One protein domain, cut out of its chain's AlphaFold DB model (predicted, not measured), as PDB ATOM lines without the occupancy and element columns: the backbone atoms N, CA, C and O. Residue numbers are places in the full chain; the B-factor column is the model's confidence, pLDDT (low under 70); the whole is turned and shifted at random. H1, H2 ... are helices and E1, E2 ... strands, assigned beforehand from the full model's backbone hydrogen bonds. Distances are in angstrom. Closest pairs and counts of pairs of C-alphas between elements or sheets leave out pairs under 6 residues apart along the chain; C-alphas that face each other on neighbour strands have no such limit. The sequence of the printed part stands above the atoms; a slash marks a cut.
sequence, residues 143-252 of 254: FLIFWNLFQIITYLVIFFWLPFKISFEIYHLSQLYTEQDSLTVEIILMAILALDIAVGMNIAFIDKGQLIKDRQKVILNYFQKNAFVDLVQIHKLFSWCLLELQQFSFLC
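Overview. This is residues 143 to 252 of the 254 residues of an uncharacterized protein of Paramecium tetraurelia (UniProt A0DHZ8). Three long helices, H1, H2 and H4, run lengthwise in a loose rod, with the small hairpin of E1 and E2 at one end and the short helix H3 set steeply between that hairpin and H4. H2 touches H4 and is close to H1, while H1 and H4 are apart. The printed part has 110 residues and is mostly helix, in the order H1, H2, E1, E2, H3, H4; E1 and E2 make an antiparallel sheet. It is loose, with a radius of gyration of the C-alphas of 18.0 A and spans of 59 by 26 by 19 A.

Arrangement. H1, residues 143 to 169, is close to but not clearly touching H2, residues 179 to 200; their closest C-alphas, of Gln 151 and Asp 196, are 7.6 A apart. They run opposite ways at a shallow tilt of 32 degrees. E1, residues 205 to 207, and E2, residues 210 to 212, form a hairpin, with N 207 and O 210 at 3.0 A. H3, residues 215 to 225, has Val 218 closest to Phe 205 of E1, 6.7 A between C-alphas. H2 touches H4, residues 227 to 251, with residues 190 to 197 alone; their closest C-alphas, of Ile 197 and Asp 230, are 7.3 A apart. They run opposite ways at a shallow tilt of 14 degrees. H3 and H4 meet only through their link. Every O i to N i+4 pair is within hydrogen-bond range in H3 and H4, 22 of 23 in H1 and 17 of 18 in H2.

Along the chain. H1 begins at C-alpha 143 (132.204, 114.625, 170.211) and measures 37.4 A, H2 32.7 A, H3 15.4 A. H4 measures 36.0 A, ending at C-alpha 251 (172.009, 131.241, 185.289).

Size, cuts and confidence. The farthest C-alphas, of Gln 175 and Gly 209, are 59.6 A apart. The printed part has no cut and no long link. Its mean pLDDT is 80.1, with residues 169 to 182, 248 and 250 to 252 under 70.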
ATOM      1  N   PHE A 143     130.883 113.996 170.244       89.06
ATOM      2  CA  PHE A 143     132.204 114.625 170.211       89.06
ATOM      3  C   PHE A 143     132.475 115.465 171.461       89.06
ATOM      4  O   PHE A 143     133.516 115.297 172.081       89.06
ATOM      5  N   LEU A 144     131.517 116.299 171.875       88.81
ATOM      6  CA  LEU A 144     131.677 117.163 173.043       88.81
ATOM      7  C   LEU A 144     131.797 116.365 174.346       88.81
ATOM      8  O   LEU A 144     132.543 116.746 175.237       88.81
ATOM      9  N   ILE A 145     131.123 115.218 174.442       89.81
ATOM     10  CA  ILE A 145     131.258 114.314 175.593       89.81
ATOM     11  C   ILE A 145     132.684 113.752 175.665       89.81
ATOM     12  O   ILE A 145     133.300 113.781 176.728       89.81
ATOM     13  N   PHE A 146     133.219 113.270 174.538       93.00
ATOM     14  CA  PHE A 146     134.603 112.792 174.476       93.00
ATOM     15  C   PHE A 146     135.609 113.916 174.743       93.00
ATOM     16  O   PHE A 146     136.586 113.694 175.452       93.00
ATOM     17  N   TRP A 147     135.344 115.120 174.229       93.44
ATOM     18  CA  TRP A 147     136.169 116.301 174.470       93.44
ATOM     19  C   TRP A 147     136.213 116.669 175.953       93.44
ATOM     20  O   TRP A 147     137.290 116.791 176.525       93.44
ATOM     21  N   ASN A 148     135.055 116.744 176.610       90.44
ATOM     22  CA  ASN A 148     134.976 117.031 178.040       90.44
ATOM     23  C   ASN A 148     135.709 115.968 178.870       90.44
ATOM     24  O   ASN A 148     136.382 116.296 179.843       90.44
ATOM     25  N   LEU A 149     135.614 114.690 178.486       94.56
ATOM     26  CA  LEU A 149     136.364 113.623 179.149       94.56
ATOM     27  C   LEU A 149     137.880 113.820 178.987       94.56
ATOM     28  O   LEU A 149     138.622 113.701 179.961       94.56
ATOM     29  N   PHE A 150     138.331 114.164 177.781       93.88
ATOM     30  CA  PHE A 150     139.731 114.485 177.502       93.88
ATOM     31  C   PHE A 150     140.220 115.698 178.315       93.88
ATOM     32  O   PHE A 150     141.319 115.673 178.873       93.88
ATOM     33  N   GLN A 151     139.386 116.726 178.459       91.56
ATOM     34  CA  GLN A 151     139.678 117.923 179.245       91.56
ATOM     35  C   GLN A 151     139.816 117.600 180.741       91.56
ATOM     36  O   GLN A 151     140.773 118.032 181.379       91.56
ATOM     37  N   ILE A 152     138.931 116.763 181.294       93.81
ATOM     38  CA  ILE A 152     139.035 116.288 182.685       93.81
ATOM     39  C   ILE A 152     140.350 115.533 182.904       93.81
ATOM     40  O   ILE A 152     141.040 115.779 183.892       93.81
ATOM     41  N   ILE A 153     140.723 114.644 181.979       93.56
ATOM     42  CA  ILE A 153     141.997 113.914 182.054       93.56
ATOM     43  C   ILE A 153     143.172 114.895 182.021       93.56
ATOM     44  O   ILE A 153     144.085 114.784 182.836       93.56
ATOM     45  N   THR A 154     143.127 115.891 181.135       89.94
ATOM     46  CA  THR A 154     144.161 116.930 181.039       89.94
ATOM     47  C   THR A 154     144.288 117.713 182.343       89.94
ATOM     48  O   THR A 154     145.396 117.924 182.830       89.94
ATOM     49  N   TYR A 155     143.171 118.097 182.964       89.75
ATOM     50  CA  TYR A 155     143.200 118.792 184.248       89.75
ATOM     51  C   TYR A 155     143.739 117.927 185.380       89.75
ATOM     52  O   TYR A 155     144.460 118.450 186.225       89.75
ATOM     53  N   LEU A 156     143.462 116.620 185.390       93.94
ATOM     54  CA  LEU A 156     144.101 115.706 186.339       93.94
ATOM     55  C   LEU A 156     145.615 115.665 186.126       93.94
ATOM     56  O   LEU A 156     146.361 115.775 187.096       93.94
ATOM     57  N   VAL A 157     146.075 115.574 184.874       89.44
ATOM     58  CA  VAL A 157     147.508 115.608 184.553       89.44
ATOM     59  C   VAL A 157     148.135 116.911 185.040       89.44
ATOM     60  O   VAL A 157     149.121 116.851 185.762       89.44
ATOM     61  N   ILE A 158     147.542 118.070 184.739       86.94
ATOM     62  CA  ILE A 158     148.029 119.373 185.223       86.94
ATOM     63  C   ILE A 158     148.048 119.405 186.754       86.94
ATOM     64  O   ILE A 158     149.036 119.826 187.347       86.94
ATOM     65  N   PHE A 159     146.984 118.929 187.402       88.31
ATOM     66  CA  PHE A 159     146.857 118.937 188.855       88.31
ATOM     67  C   PHE A 159     147.921 118.085 189.554       88.31
ATOM     68  O   PHE A 159     148.363 118.462 190.633       88.31
ATOM     69  N   PHE A 160     148.354 116.970 188.960       89.44
ATOM     70  CA  PHE A 160     149.467 116.171 189.486       89.44
ATOM     71  C   PHE A 160     150.836 116.721 189.072       89.44
ATOM     72  O   PHE A 160     151.770 116.704 189.872       89.44
ATOM     73  N   TRP A 161     150.953 117.234 187.847       84.19
ATOM     74  CA  TRP A 161     152.203 117.741 187.287       84.19
ATOM     75  C   TRP A 161     152.705 118.985 188.019       84.19
ATOM     76  O   TRP A 161     153.880 119.076 188.355       84.19
ATOM     77  N   LEU A 162     151.811 119.926 188.320       83.00
ATOM     78  CA  LEU A 162     152.150 121.203 188.948       83.00
ATOM     79  C   LEU A 162     152.799 121.040 190.345       83.00
ATOM     80  O   LEU A 162     153.902 121.548 190.545       83.00
ATOM     81  N   PRO A 163     152.206 120.310 191.315       83.88
ATOM     82  CA  PRO A 163     152.836 120.080 192.614       83.88
ATOM     83  C   PRO A 163     154.073 119.182 192.521       83.88
ATOM     84  O   PRO A 163     154.998 119.367 193.313       83.88
ATOM     85  N   PHE A 164     154.115 118.239 191.571       83.69
ATOM     86  CA  PHE A 164     155.310 117.438 191.307       83.69
ATOM     87  C   PHE A 164     156.475 118.345 190.899       83.69
ATOM     88  O   PHE A 164     157.515 118.340 191.551       83.69
ATOM     89  N   LYS A 165     156.257 119.210 189.908       77.62
ATOM     90  CA  LYS A 165     157.246 120.182 189.450       77.62
ATOM     91  C   LYS A 165     157.740 121.072 190.597       77.62
ATOM     92  O   LYS A 165     158.932 121.094 190.882       77.62
ATOM     93  N   ILE A 166     156.817 121.695 191.339       79.25
ATOM     94  CA  ILE A 166     157.152 122.558 192.486       79.25
ATOM     95  C   ILE A 166     157.979 121.810 193.538       79.25
ATOM     96  O   ILE A 166     158.915 122.373 194.096       79.25
ATOM     97  N   SER A 167     157.641 120.557 193.842       82.69
ATOM     98  CA  SER A 167     158.288 119.828 194.938       82.69
ATOM     99  C   SER A 167     159.674 119.297 194.568       82.69
ATOM    100  O   SER A 167     160.542 119.221 195.437       82.69
ATOM    101  N   PHE A 168     159.886 118.918 193.305       73.62
ATOM    102  CA  PHE A 168     161.096 118.216 192.873       73.62
ATOM    103  C   PHE A 168     162.120 119.109 192.150       73.62
ATOM    104  O   PHE A 168     163.316 118.833 192.254       73.62
ATOM    105  N   GLU A 169     161.720 120.204 191.492       63.00
ATOM    106  CA  GLU A 169     162.680 121.098 190.812       63.00
ATOM    107  C   GLU A 169     163.453 122.022 191.755       63.00
ATOM    108  O   GLU A 169     164.591 122.382 191.455       63.00
ATOM    109  N   ILE A 170     162.914 122.332 192.940       57.03
ATOM    110  CA  ILE A 170     163.612 123.173 193.931       57.03
ATOM    111  C   ILE A 170     164.937 122.523 194.390       57.03
ATOM    112  O   ILE A 170     165.841 123.226 194.837       57.03
ATOM    113  N   TYR A 171     165.095 121.200 194.242       50.38
ATOM    114  CA  TYR A 171     166.291 120.465 194.675       50.38
ATOM    115  C   TYR A 171     167.265 120.057 193.556       50.38
ATOM    116  O   TYR A 171     168.394 119.682 193.866       50.38
ATOM    117  N   HIS A 172     166.884 120.145 192.276       49.03
ATOM    118  CA  HIS A 172     167.691 119.635 191.149       49.03
ATOM    119  C   HIS A 172     168.211 120.707 190.175       49.03
ATOM    120  O   HIS A 172     168.790 120.353 189.147       49.03
ATOM    121  N   LEU A 173     168.077 121.988 190.540       47.66
ATOM    122  CA  LEU A 173     168.322 123.206 189.751       47.66
ATOM    123  C   LEU A 173     169.757 123.430 189.212       47.66
ATOM    124  O   LEU A 173     170.157 124.571 189.015       47.66
ATOM    125  N   SER A 174     170.584 122.405 189.002       43.69
ATOM    126  CA  SER A 174     171.932 122.651 188.478       43.69
ATOM    127  C   SER A 174     172.535 121.605 187.555       43.69
ATOM    128  O   SER A 174     173.501 121.980 186.894       43.69
ATOM    129  N   GLN A 175     172.105 120.333 187.496       45.31
ATOM    130  CA  GLN A 175     173.060 119.369 186.917       45.31
ATOM    131  C   GLN A 175     172.598 118.126 186.163       45.31
ATOM    132  O   GLN A 175     173.471 117.531 185.537       45.31
ATOM    133  N   LEU A 176     171.335 117.683 186.174       42.75
ATOM    134  CA  LEU A 176     171.077 116.310 185.689       42.75
ATOM    135  C   LEU A 176     169.825 116.039 184.857       42.75
ATOM    136  O   LEU A 176     169.703 114.917 184.372       42.75
ATOM    137  N   TYR A 177     168.943 117.008 184.615       45.81
ATOM    138  CA  TYR A 177     167.848 116.788 183.671       45.81
ATOM    139  C   TYR A 177     168.076 117.584 182.397       45.81
ATOM    140  O   TYR A 177     168.230 118.797 182.418       45.81
ATOM    141  N   THR A 178     168.138 116.857 181.287       52.22
ATOM    142  CA  THR A 178     168.157 117.366 179.921       52.22
ATOM    143  C   THR A 178     167.007 118.365 179.735       52.22
ATOM    144  O   THR A 178     165.862 117.981 179.522       52.22
ATOM    145  N   GLU A 179     167.341 119.649 179.837       59.44
ATOM    146  CA  GLU A 179     166.488 120.856 179.828       59.44
ATOM    147  C   GLU A 179     165.435 120.930 178.700       59.44
ATOM    148  O   GLU A 179     164.495 121.716 178.751       59.44
ATOM    149  N   GLN A 180     165.564 120.119 177.647       61.91
ATOM    150  CA  GLN A 180     164.637 120.130 176.510       61.91
ATOM    151  C   GLN A 180     163.324 119.380 176.769       61.91
ATOM    152  O   GLN A 180     162.294 119.744 176.192       61.91
ATOM    153  N   ASP A 181     163.324 118.354 177.624       66.38
ATOM    154  CA  ASP A 181     162.151 117.487 177.775       66.38
ATOM    155  C   ASP A 181     161.064 118.134 178.651       66.38
ATOM    156  O   ASP A 181     159.876 118.009 178.343       66.38
ATOM    157  N   SER A 182     161.440 118.892 179.690       69.88
ATOM    158  CA  SER A 182     160.492 119.598 180.573       69.88
ATOM    159  C   SER A 182     159.759 120.726 179.841       69.88
ATOM    160  O   SER A 182     158.525 120.773 179.853       69.88
ATOM    161  N   LEU A 183     160.498 121.562 179.103       73.75
ATOM    162  CA  LEU A 183     159.940 122.644 178.287       73.75
ATOM    163  C   LEU A 183     158.964 122.120 177.228       73.75
ATOM    164  O   LEU A 183     157.928 122.732 176.963       73.75
ATOM    165  N   THR A 184     159.258 120.959 176.639       79.44
ATOM    166  CA  THR A 184     158.382 120.343 175.637       79.44
ATOM    167  C   THR A 184     157.023 119.974 176.237       79.44
ATOM    168  O   THR A 184     155.988 120.239 175.620       79.44
ATOM    169  N   VAL A 185     156.992 119.421 177.456       80.50
ATOM    170  CA  VAL A 185     155.734 119.071 178.140       80.50
ATOM    171  C   VAL A 185     154.902 120.318 178.450       80.50
ATOM    172  O   VAL A 185     153.688 120.309 178.241       80.50
ATOM    173  N   GLU A 186     155.523 121.418 178.872       79.88
ATOM    174  CA  GLU A 186     154.819 122.685 179.120       79.88
ATOM    175  C   GLU A 186     154.220 123.302 177.864       79.88
ATOM    176  O   GLU A 186     153.069 123.748 177.880       79.88
ATOM    177  N   ILE A 187     154.971 123.296 176.762       83.69
ATOM    178  CA  ILE A 187     154.485 123.789 175.471       83.69
ATOM    179  C   ILE A 187     153.280 122.958 175.019       83.69
ATOM    180  O   ILE A 187     152.283 123.519 174.562       83.69
ATOM    181  N   ILE A 188     153.331 121.633 175.194       86.25
ATOM    182  CA  ILE A 188     152.209 120.738 174.885       86.25
ATOM    183  C   ILE A 188     150.994 121.063 175.762       86.25
ATOM    184  O   ILE A 188     149.883 121.176 175.244       86.25
ATOM    185  N   LEU A 189     151.181 121.266 177.069       84.81
ATOM    186  CA  LEU A 189     150.094 121.633 177.983       84.81
ATOM    187  C   LEU A 189     149.459 122.980 177.608       84.81
ATOM    188  O   LEU A 189     148.231 123.090 177.575       84.81
ATOM    189  N   MET A 190     150.266 123.982 177.247       84.50
ATOM    190  CA  MET A 190     149.769 125.256 176.717       84.50
ATOM    191  C   MET A 190     148.990 125.077 175.415       84.50
ATOM    192  O   MET A 190     147.921 125.667 175.256       84.50
ATOM    193  N   ALA A 191     149.487 124.248 174.496       89.44
ATOM    194  CA  ALA A 191     148.807 123.973 173.236       89.44
ATOM    195  C   ALA A 191     147.441 123.304 173.461       89.44
ATOM    196  O   ALA A 191     146.470 123.670 172.802       89.44
ATOM    197  N   ILE A 192     147.339 122.376 174.418       89.88
ATOM    198  CA  ILE A 192     146.073 121.717 174.768       89.88
ATOM    199  C   ILE A 192     145.075 122.722 175.364       89.88
ATOM    200  O   ILE A 192     143.909 122.716 174.976       89.88
ATOM    201  N   LEU A 193     145.513 123.621 176.249       86.38
ATOM    202  CA  LEU A 193     144.644 124.665 176.814       86.38
ATOM    203  C   LEU A 193     144.185 125.677 175.754       86.38
ATOM    204  O   LEU A 193     143.023 126.079 175.735       86.38
ATOM    205  N   ALA A 194     145.066 126.061 174.829       88.94
ATOM    206  CA  ALA A 194     144.695 126.916 173.705       88.94
ATOM    207  C   ALA A 194     143.678 126.226 172.776       88.94
ATOM    208  O   ALA A 194     142.738 126.863 172.290       88.94
ATOM    209  N   LEU A 195     143.841 124.920 172.553       90.94
ATOM    210  CA  LEU A 195     142.910 124.108 171.777       90.94
ATOM    211  C   LEU A 195     141.539 124.011 172.464       90.94
ATOM    212  O   LEU A 195     140.522 124.101 171.784       90.94
ATOM    213  N   ASP A 196     141.502 123.892 173.791       90.00
ATOM    214  CA  ASP A 196     140.261 123.882 174.571       90.00
ATOM    215  C   ASP A 196     139.452 125.172 174.390       90.00
ATOM    216  O   ASP A 196     138.261 125.125 174.085       90.00
ATOM    217  N   ILE A 197     140.117 126.327 174.427       88.50
ATOM    218  CA  ILE A 197     139.498 127.630 174.144       88.50
ATOM    219  C   ILE A 197     138.972 127.693 172.706       88.50
ATOM    220  O   ILE A 197     137.847 128.137 172.459       88.50
ATOM    221  N   ALA A 198     139.760 127.215 171.738       88.75
ATOM    222  CA  ALA A 198     139.346 127.176 170.338       88.75
ATOM    223  C   ALA A 198     138.117 126.277 170.123       88.75
ATOM    224  O   ALA A 198     137.226 126.618 169.339       88.75
ATOM    225  N   VAL A 199     138.033 125.145 170.827       88.50
ATOM    226  CA  VAL A 199     136.849 124.278 170.814       88.50
ATOM    227  C   VAL A 199     135.678 124.970 171.512       88.50
ATOM    228  O   VAL A 199     134.592 125.010 170.937       88.50
ATOM    229  N   GLY A 200     135.901 125.608 172.664       86.69
ATOM    230  CA  GLY A 200     134.917 126.400 173.409       86.69
ATOM    231  C   GLY A 200     134.217 127.465 172.563       86.69
ATOM    232  O   GLY A 200     132.990 127.576 172.582       86.69
ATOM    233  N   MET A 201     134.977 128.182 171.730       85.62
ATOM    234  CA  MET A 201     134.446 129.181 170.792       85.62
ATOM    235  C   MET A 201     133.602 128.585 169.649       85.62
ATOM    236  O   MET A 201     132.854 129.315 168.997       85.62
ATOM    237  N   ASN A 202     133.710 127.280 169.385       86.69
ATOM    238  CA  ASN A 202     132.979 126.577 168.325       86.69
ATOM    239  C   ASN A 202     131.753 125.789 168.835       86.69
ATOM    240  O   ASN A 202     131.115 125.080 168.046       86.69
ATOM    241  N   ILE A 203     131.398 125.904 170.120       86.88
ATOM    242  CA  ILE A 203     130.245 125.216 170.722       86.88
ATOM    243  C   ILE A 203     128.992 126.094 170.640       86.88
ATOM    244  O   ILE A 203     128.965 127.216 171.141       86.88
ATOM    245  N   ALA A 204     127.914 125.570 170.051       85.50
ATOM    246  CA  ALA A 204     126.617 126.239 170.052       85.50
ATOM    247  C   ALA A 204     126.023 126.280 171.466       85.50
ATOM    248  O   ALA A 204     126.094 125.304 172.216       85.50
ATOM    249  N   PHE A 205     125.363 127.387 171.799       85.00
ATOM    250  CA  PHE A 205     124.684 127.558 173.078       85.00
ATOM    251  C   PHE A 205     123.165 127.542 172.902       85.00
ATOM    252  O   PHE A 205     122.628 127.881 171.844       85.00
ATOM    253  N   ILE A 206     122.474 127.125 173.962       83.88
ATOM    254  CA  ILE A 206     121.014 127.160 174.041       83.88
ATOM    255  C   ILE A 206     120.641 128.418 174.820       83.88
ATOM    256  O   ILE A 206     121.013 128.551 175.986       83.88
ATOM    257  N   ASP A 207     119.902 129.326 174.187       81.81
ATOM    258  CA  ASP A 207     119.335 130.502 174.846       81.81
ATOM    259  C   ASP A 207     117.815 130.474 174.725       81.81
ATOM    260  O   ASP A 207     117.266 130.288 173.641       81.81
ATOM    261  N   LYS A 208     117.121 130.590 175.863       81.75
ATOM    262  CA  LYS A 208     115.646 130.550 175.956       81.75
ATOM    263  C   LYS A 208     114.996 129.349 175.238       81.75
ATOM    264  O   LYS A 208     113.889 129.455 174.719       81.75
ATOM    265  N   GLY A 209     115.682 128.203 175.211       77.69
ATOM    266  CA  GLY A 209     115.208 126.976 174.558       77.69
ATOM    267  C   GLY A 209     115.423 126.922 173.041       77.69
ATOM    268  O   GLY A 209     115.035 125.939 172.419       77.69
ATOM    269  N   GLN A 210     116.058 127.935 172.444       77.00
ATOM    270  CA  GLN A 210     116.440 127.945 171.033       77.00
ATOM    271  C   GLN A 210     117.943 127.683 170.889       77.00
ATOM    272  O   GLN A 210     118.765 128.212 171.639       77.00
ATOM    273  N   LEU A 211     118.303 126.835 169.924       79.88
ATOM    274  CA  LEU A 211     119.694 126.518 169.614       79.88
ATOM    275  C   LEU A 211     120.254 127.585 168.671       79.88
ATOM    276  O   LEU A 211     119.986 127.553 167.471       79.88
ATOM    277  N   ILE A 212     121.056 128.503 169.206       79.25
ATOM    278  CA  ILE A 212     121.668 129.566 168.407       79.25
ATOM    279  C   ILE A 212     122.923 129.010 167.734       79.25
ATOM    280  O   ILE A 212     123.908 128.671 168.392       79.25
ATOM    281  N   LYS A 213     122.888 128.926 166.400       76.69
ATOM    282  CA  LYS A 213     124.010 128.456 165.565       76.69
ATOM    283  C   LYS A 213     124.821 129.597 164.937       76.69
ATOM    284  O   LYS A 213     125.807 129.344 164.252       76.69
ATOM    285  N   ASP A 214     124.431 130.849 165.175       80.62
ATOM    286  CA  ASP A 214     125.142 132.027 164.674       80.62
ATOM    287  C   ASP A 214     126.531 132.159 165.318       80.62
ATOM    288  O   ASP A 214     126.651 132.519 166.491       80.62
ATOM    289  N   ARG A 215     127.598 131.960 164.533       78.88
ATOM    290  CA  ARG A 215     129.001 132.031 164.995       78.88
ATOM    291  C   ARG A 215     129.344 133.325 165.731       78.88
ATOM    292  O   ARG A 215     129.990 133.286 166.769       78.88
ATOM    293  N   GLN A 216     128.891 134.469 165.222       83.19
ATOM    294  CA  GLN A 216     129.160 135.766 165.856       83.19
ATOM    295  C   GLN A 216     128.534 135.854 167.252       83.19
ATOM    296  O   GLN A 216     129.177 136.327 168.186       83.19
ATOM    297  N   LYS A 217     127.303 135.351 167.406       83.31
ATOM    298  CA  LYS A 217     126.611 135.319 168.699       83.31
ATOM    299  C   LYS A 217     127.268 134.319 169.647       83.31
ATOM    300  O   LYS A 217     127.397 134.619 170.829       83.31
ATOM    301  N   VAL A 218     127.712 133.169 169.133       85.44
ATOM    302  CA  VAL A 218     128.445 132.152 169.905       85.44
ATOM    303  C   VAL A 218     129.733 132.738 170.476       85.44
ATOM    304  O   VAL A 218     129.928 132.699 171.688       85.44
ATOM    305  N   ILE A 219     130.559 133.359 169.630       83.94
ATOM    306  CA  ILE A 219     131.823 133.979 170.046       83.94
ATOM    307  C   ILE A 219     131.565 135.107 171.050       83.94
ATOM    308  O   ILE A 219     132.206 135.152 172.095       83.94
ATOM    309  N   LEU A 220     130.597 135.994 170.790       87.62
ATOM    310  CA  LEU A 220     130.286 137.099 171.701       87.62
ATOM    311  C   LEU A 220     129.832 136.597 173.080       87.62
ATOM    312  O   LEU A 220     130.307 137.081 174.105       87.62
ATOM    313  N   ASN A 221     128.944 135.602 173.110       87.25
ATOM    314  CA  ASN A 221     128.473 134.999 174.354       87.25
ATOM    315  C   ASN A 221     129.611 134.277 175.097       87.25
ATOM    316  O   ASN A 221     129.683 134.360 176.323       87.25
ATOM    317  N   TYR A 222     130.521 133.619 174.375       88.00
ATOM    318  CA  TYR A 222     131.717 133.017 174.962       88.00
ATOM    319  C   TYR A 222     132.614 134.073 175.622       88.00
ATOM    320  O   TYR A 222     132.999 133.921 176.782       88.00
ATOM    321  N   PHE A 223     132.876 135.188 174.931       86.19
ATOM    322  CA  PHE A 223     133.671 136.290 175.477       86.19
ATOM    323  C   PHE A 223     133.060 136.915 176.732       86.19
ATOM    324  O   PHE A 223     133.784 137.305 177.643       86.19
ATOM    325  N   GLN A 224     131.733 136.986 176.808       87.44
ATOM    326  CA  GLN A 224     131.052 137.549 177.973       87.44
ATOM    327  C   GLN A 224     131.061 136.619 179.191       87.44
ATOM    328  O   GLN A 224     131.094 137.111 180.317       87.44
ATOM    329  N   LYS A 225     131.004 135.296 178.991       86.62
ATOM    330  CA  LYS A 225     130.841 134.332 180.092       86.62
ATOM    331  C   LYS A 225     132.141 133.664 180.526       86.62
ATOM    332  O   LYS A 225     132.390 133.553 181.722       86.62
ATOM    333  N   ASN A 226     132.953 133.222 179.570       86.50
ATOM    334  CA  ASN A 226     134.053 132.293 179.829       86.50
ATOM    335  C   ASN A 226     135.428 132.926 179.608       86.50
ATOM    336  O   ASN A 226     136.365 132.589 180.328       86.50
ATOM    337  N   ALA A 227     135.546 133.910 178.709       85.56
ATOM    338  CA  ALA A 227     136.858 134.452 178.355       85.56
ATOM    339  C   ALA A 227     137.625 135.058 179.534       85.56
ATOM    340  O   ALA A 227     138.847 134.989 179.538       85.56
ATOM    341  N   PHE A 228     136.956 135.619 180.548       87.50
ATOM    342  CA  PHE A 228     137.668 136.119 181.729       87.50
ATOM    343  C   PHE A 228     138.360 134.988 182.502       87.50
ATOM    344  O   PHE A 228     139.512 135.125 182.902       87.50
ATOM    345  N   VAL A 229     137.674 133.858 182.684       87.06
ATOM    346  CA  VAL A 229     138.224 132.696 183.392       87.06
ATOM    347  C   VAL A 229     139.388 132.106 182.599       87.06
ATOM    348  O   VAL A 229     140.458 131.886 183.164       87.06
ATOM    349  N   ASP A 230     139.208 131.935 181.292       85.06
ATOM    350  CA  ASP A 230     140.220 131.343 180.412       85.06
ATOM    351  C   ASP A 230     141.454 132.246 180.276       85.06
ATOM    352  O   ASP A 230     142.592 131.777 180.320       85.06
ATOM    353  N   LEU A 231     141.249 133.565 180.208       86.12
ATOM    354  CA  LEU A 231     142.333 134.544 180.160       86.12
ATOM    355  C   LEU A 231     143.138 134.564 181.462       86.12
ATOM    356  O   LEU A 231     144.361 134.655 181.414       86.12
ATOM    357  N   VAL A 232     142.488 134.424 182.622       88.75
ATOM    358  CA  VAL A 232     143.192 134.295 183.908       88.75
ATOM    359  C   VAL A 232     144.009 133.000 183.959       88.75
ATOM    360  O   VAL A 232     145.128 133.014 184.471       88.75
ATOM    361  N   GLN A 233     143.485 131.893 183.427       84.62
ATOM    362  CA  GLN A 233     144.221 130.626 183.368       84.62
ATOM    363  C   GLN A 233     145.455 130.730 182.467       84.62
ATOM    364  O   GLN A 233     146.554 130.404 182.917       84.62
ATOM    365  N   ILE A 234     145.303 131.262 181.247       84.19
ATOM    366  CA  ILE A 234     146.434 131.498 180.340       84.19
ATOM    367  C   ILE A 234     147.439 132.451 180.980       84.19
ATOM    368  O   ILE A 234     148.633 132.179 180.950       84.19
ATOM    369  N   HIS A 235     146.981 133.549 181.583       87.06
ATOM    370  CA  HIS A 235     147.877 134.533 182.181       87.06
ATOM    371  C   HIS A 235     148.731 133.930 183.301       87.06
ATOM    372  O   HIS A 235     149.930 134.190 183.358       87.06
ATOM    373  N   LYS A 236     148.145 133.088 184.161       85.00
ATOM    374  CA  LYS A 236     148.891 132.386 185.217       85.00
ATOM    375  C   LYS A 236     149.963 131.470 184.640       85.00
ATOM    376  O   LYS A 236     151.100 131.503 185.100       85.00
ATOM    377  N   LEU A 237     149.604 130.680 183.632       80.56
ATOM    378  CA  LEU A 237     150.516 129.723 183.009       80.56
ATOM    379  C   LEU A 237     151.625 130.441 182.224       80.56
ATOM    380  O   LEU A 237     152.795 130.092 182.336       80.56
ATOM    381  N   PHE A 238     151.275 131.518 181.522       84.56
ATOM    382  CA  PHE A 238     152.222 132.376 180.816       84.56
ATOM    383  C   PHE A 238     153.184 133.083 181.775       84.56
ATOM    384  O   PHE A 238     154.386 133.084 181.537       84.56
ATOM    385  N   SER A 239     152.684 133.658 182.875       85.31
ATOM    386  CA  SER A 239     153.533 134.310 183.877       85.31
ATOM    387  C   SER A 239     154.495 133.327 184.537       85.31
ATOM    388  O   SER A 239     155.622 133.708 184.835       85.31
ATOM    389  N   TRP A 240     154.055 132.088 184.770       81.12
ATOM    390  CA  TRP A 240     154.915 131.027 185.282       81.12
ATOM    391  C   TRP A 240     156.030 130.703 184.283       81.12
ATOM    392  O   TRP A 240     157.205 130.797 184.619       81.12
ATOM    393  N   CYS A 241     155.655 130.421 183.033       78.62
ATOM    394  CA  CYS A 241     156.593 130.123 181.952       78.62
ATOM    395  C   CYS A 241     157.614 131.260 181.739       78.62
ATOM    396  O   CYS A 241     158.807 131.019 181.578       78.62
ATOM    397  N   LEU A 242     157.166 132.519 181.806       82.94
ATOM    398  CA  LEU A 242     158.033 133.690 181.678       82.94
ATOM    399  C   LEU A 242     159.041 133.802 182.834       82.94
ATOM    400  O   LEU A 242     160.202 134.136 182.605       82.94
ATOM    401  N   LEU A 243     158.605 133.528 184.066       83.00
ATOM    402  CA  LEU A 243     159.478 133.558 185.240       83.00
ATOM    403  C   LEU A 243     160.578 132.497 185.139       83.00
ATOM    404  O   LEU A 243     161.724 132.760 185.497       83.00
ATOM    405  N   GLU A 244     160.242 131.336 184.591       72.44
ATOM    406  CA  GLU A 244     161.179 130.237 184.392       72.44
ATOM    407  C   GLU A 244     162.221 130.545 183.309       72.44
ATOM    408  O   GLU A 244     163.421 130.391 183.536       72.44
ATOM    409  N   LEU A 245     161.791 131.133 182.186       76.75
ATOM    410  CA  LEU A 245     162.707 131.655 181.165       76.75
ATOM    411  C   LEU A 245     163.642 132.736 181.723       76.75
ATOM    412  O   LEU A 245     164.820 132.796 181.361       76.75
ATOM    413  N   GLN A 246     163.138 133.592 182.618       79.06
ATOM    414  CA  GLN A 246     163.953 134.628 183.243       79.06
ATOM    415  C   GLN A 246     165.006 134.023 184.184       79.06
ATOM    416  O   GLN A 246     166.159 134.444 184.130       79.06
ATOM    417  N   GLN A 247     164.654 133.022 185.001       75.19
ATOM    418  CA  GLN A 247     165.629 132.308 185.837       75.19
ATOM    419  C   GLN A 247     166.730 131.660 184.989       75.19
ATOM    420  O   GLN A 247     167.909 131.781 185.325       75.19
ATOM    421  N   PHE A 248     166.364 131.082 183.844       67.12
ATOM    422  CA  PHE A 248     167.318 130.494 182.907       67.12
ATOM    423  C   PHE A 248     168.315 131.520 182.352       67.12
ATOM    424  O   PHE A 248     169.526 131.291 182.334       67.12
ATOM    425  N   SER A 249     167.819 132.700 181.965       70.94
ATOM    426  CA  SER A 249     168.660 133.781 181.440       70.94
ATOM    427  C   SER A 249     169.660 134.329 182.466       70.94
ATOM    428  O   SER A 249     170.687 134.866 182.060       70.94
ATOM    429  N   PHE A 250     169.379 134.231 183.770       68.69
ATOM    430  CA  PHE A 250     170.298 134.678 184.824       68.69
ATOM    431  C   PHE A 250     171.366 133.635 185.182       68.69
ATOM    432  O   PHE A 250     172.438 134.013 185.653       68.69
ATOM    433  N   LEU A 251     171.093 132.345 184.969       59.31
ATOM    434  CA  LEU A 251     172.009 131.241 185.289       59.31
ATOM    435  C   LEU A 251     173.050 130.965 184.192       59.31
ATOM    436  O   LEU A 251     174.136 130.480 184.505       59.31
ATOM    437  N   CYS A 252     172.774 131.348 182.943       54.19
ATOM    438  CA  CYS A 252     173.753 131.367 181.851       54.19
ATOM    439  C   CYS A 252     174.048 132.807 181.385       54.19
ATOM    440  O   CYS A 252     173.599 133.203 180.306       54.19
TER     441      CYS A 252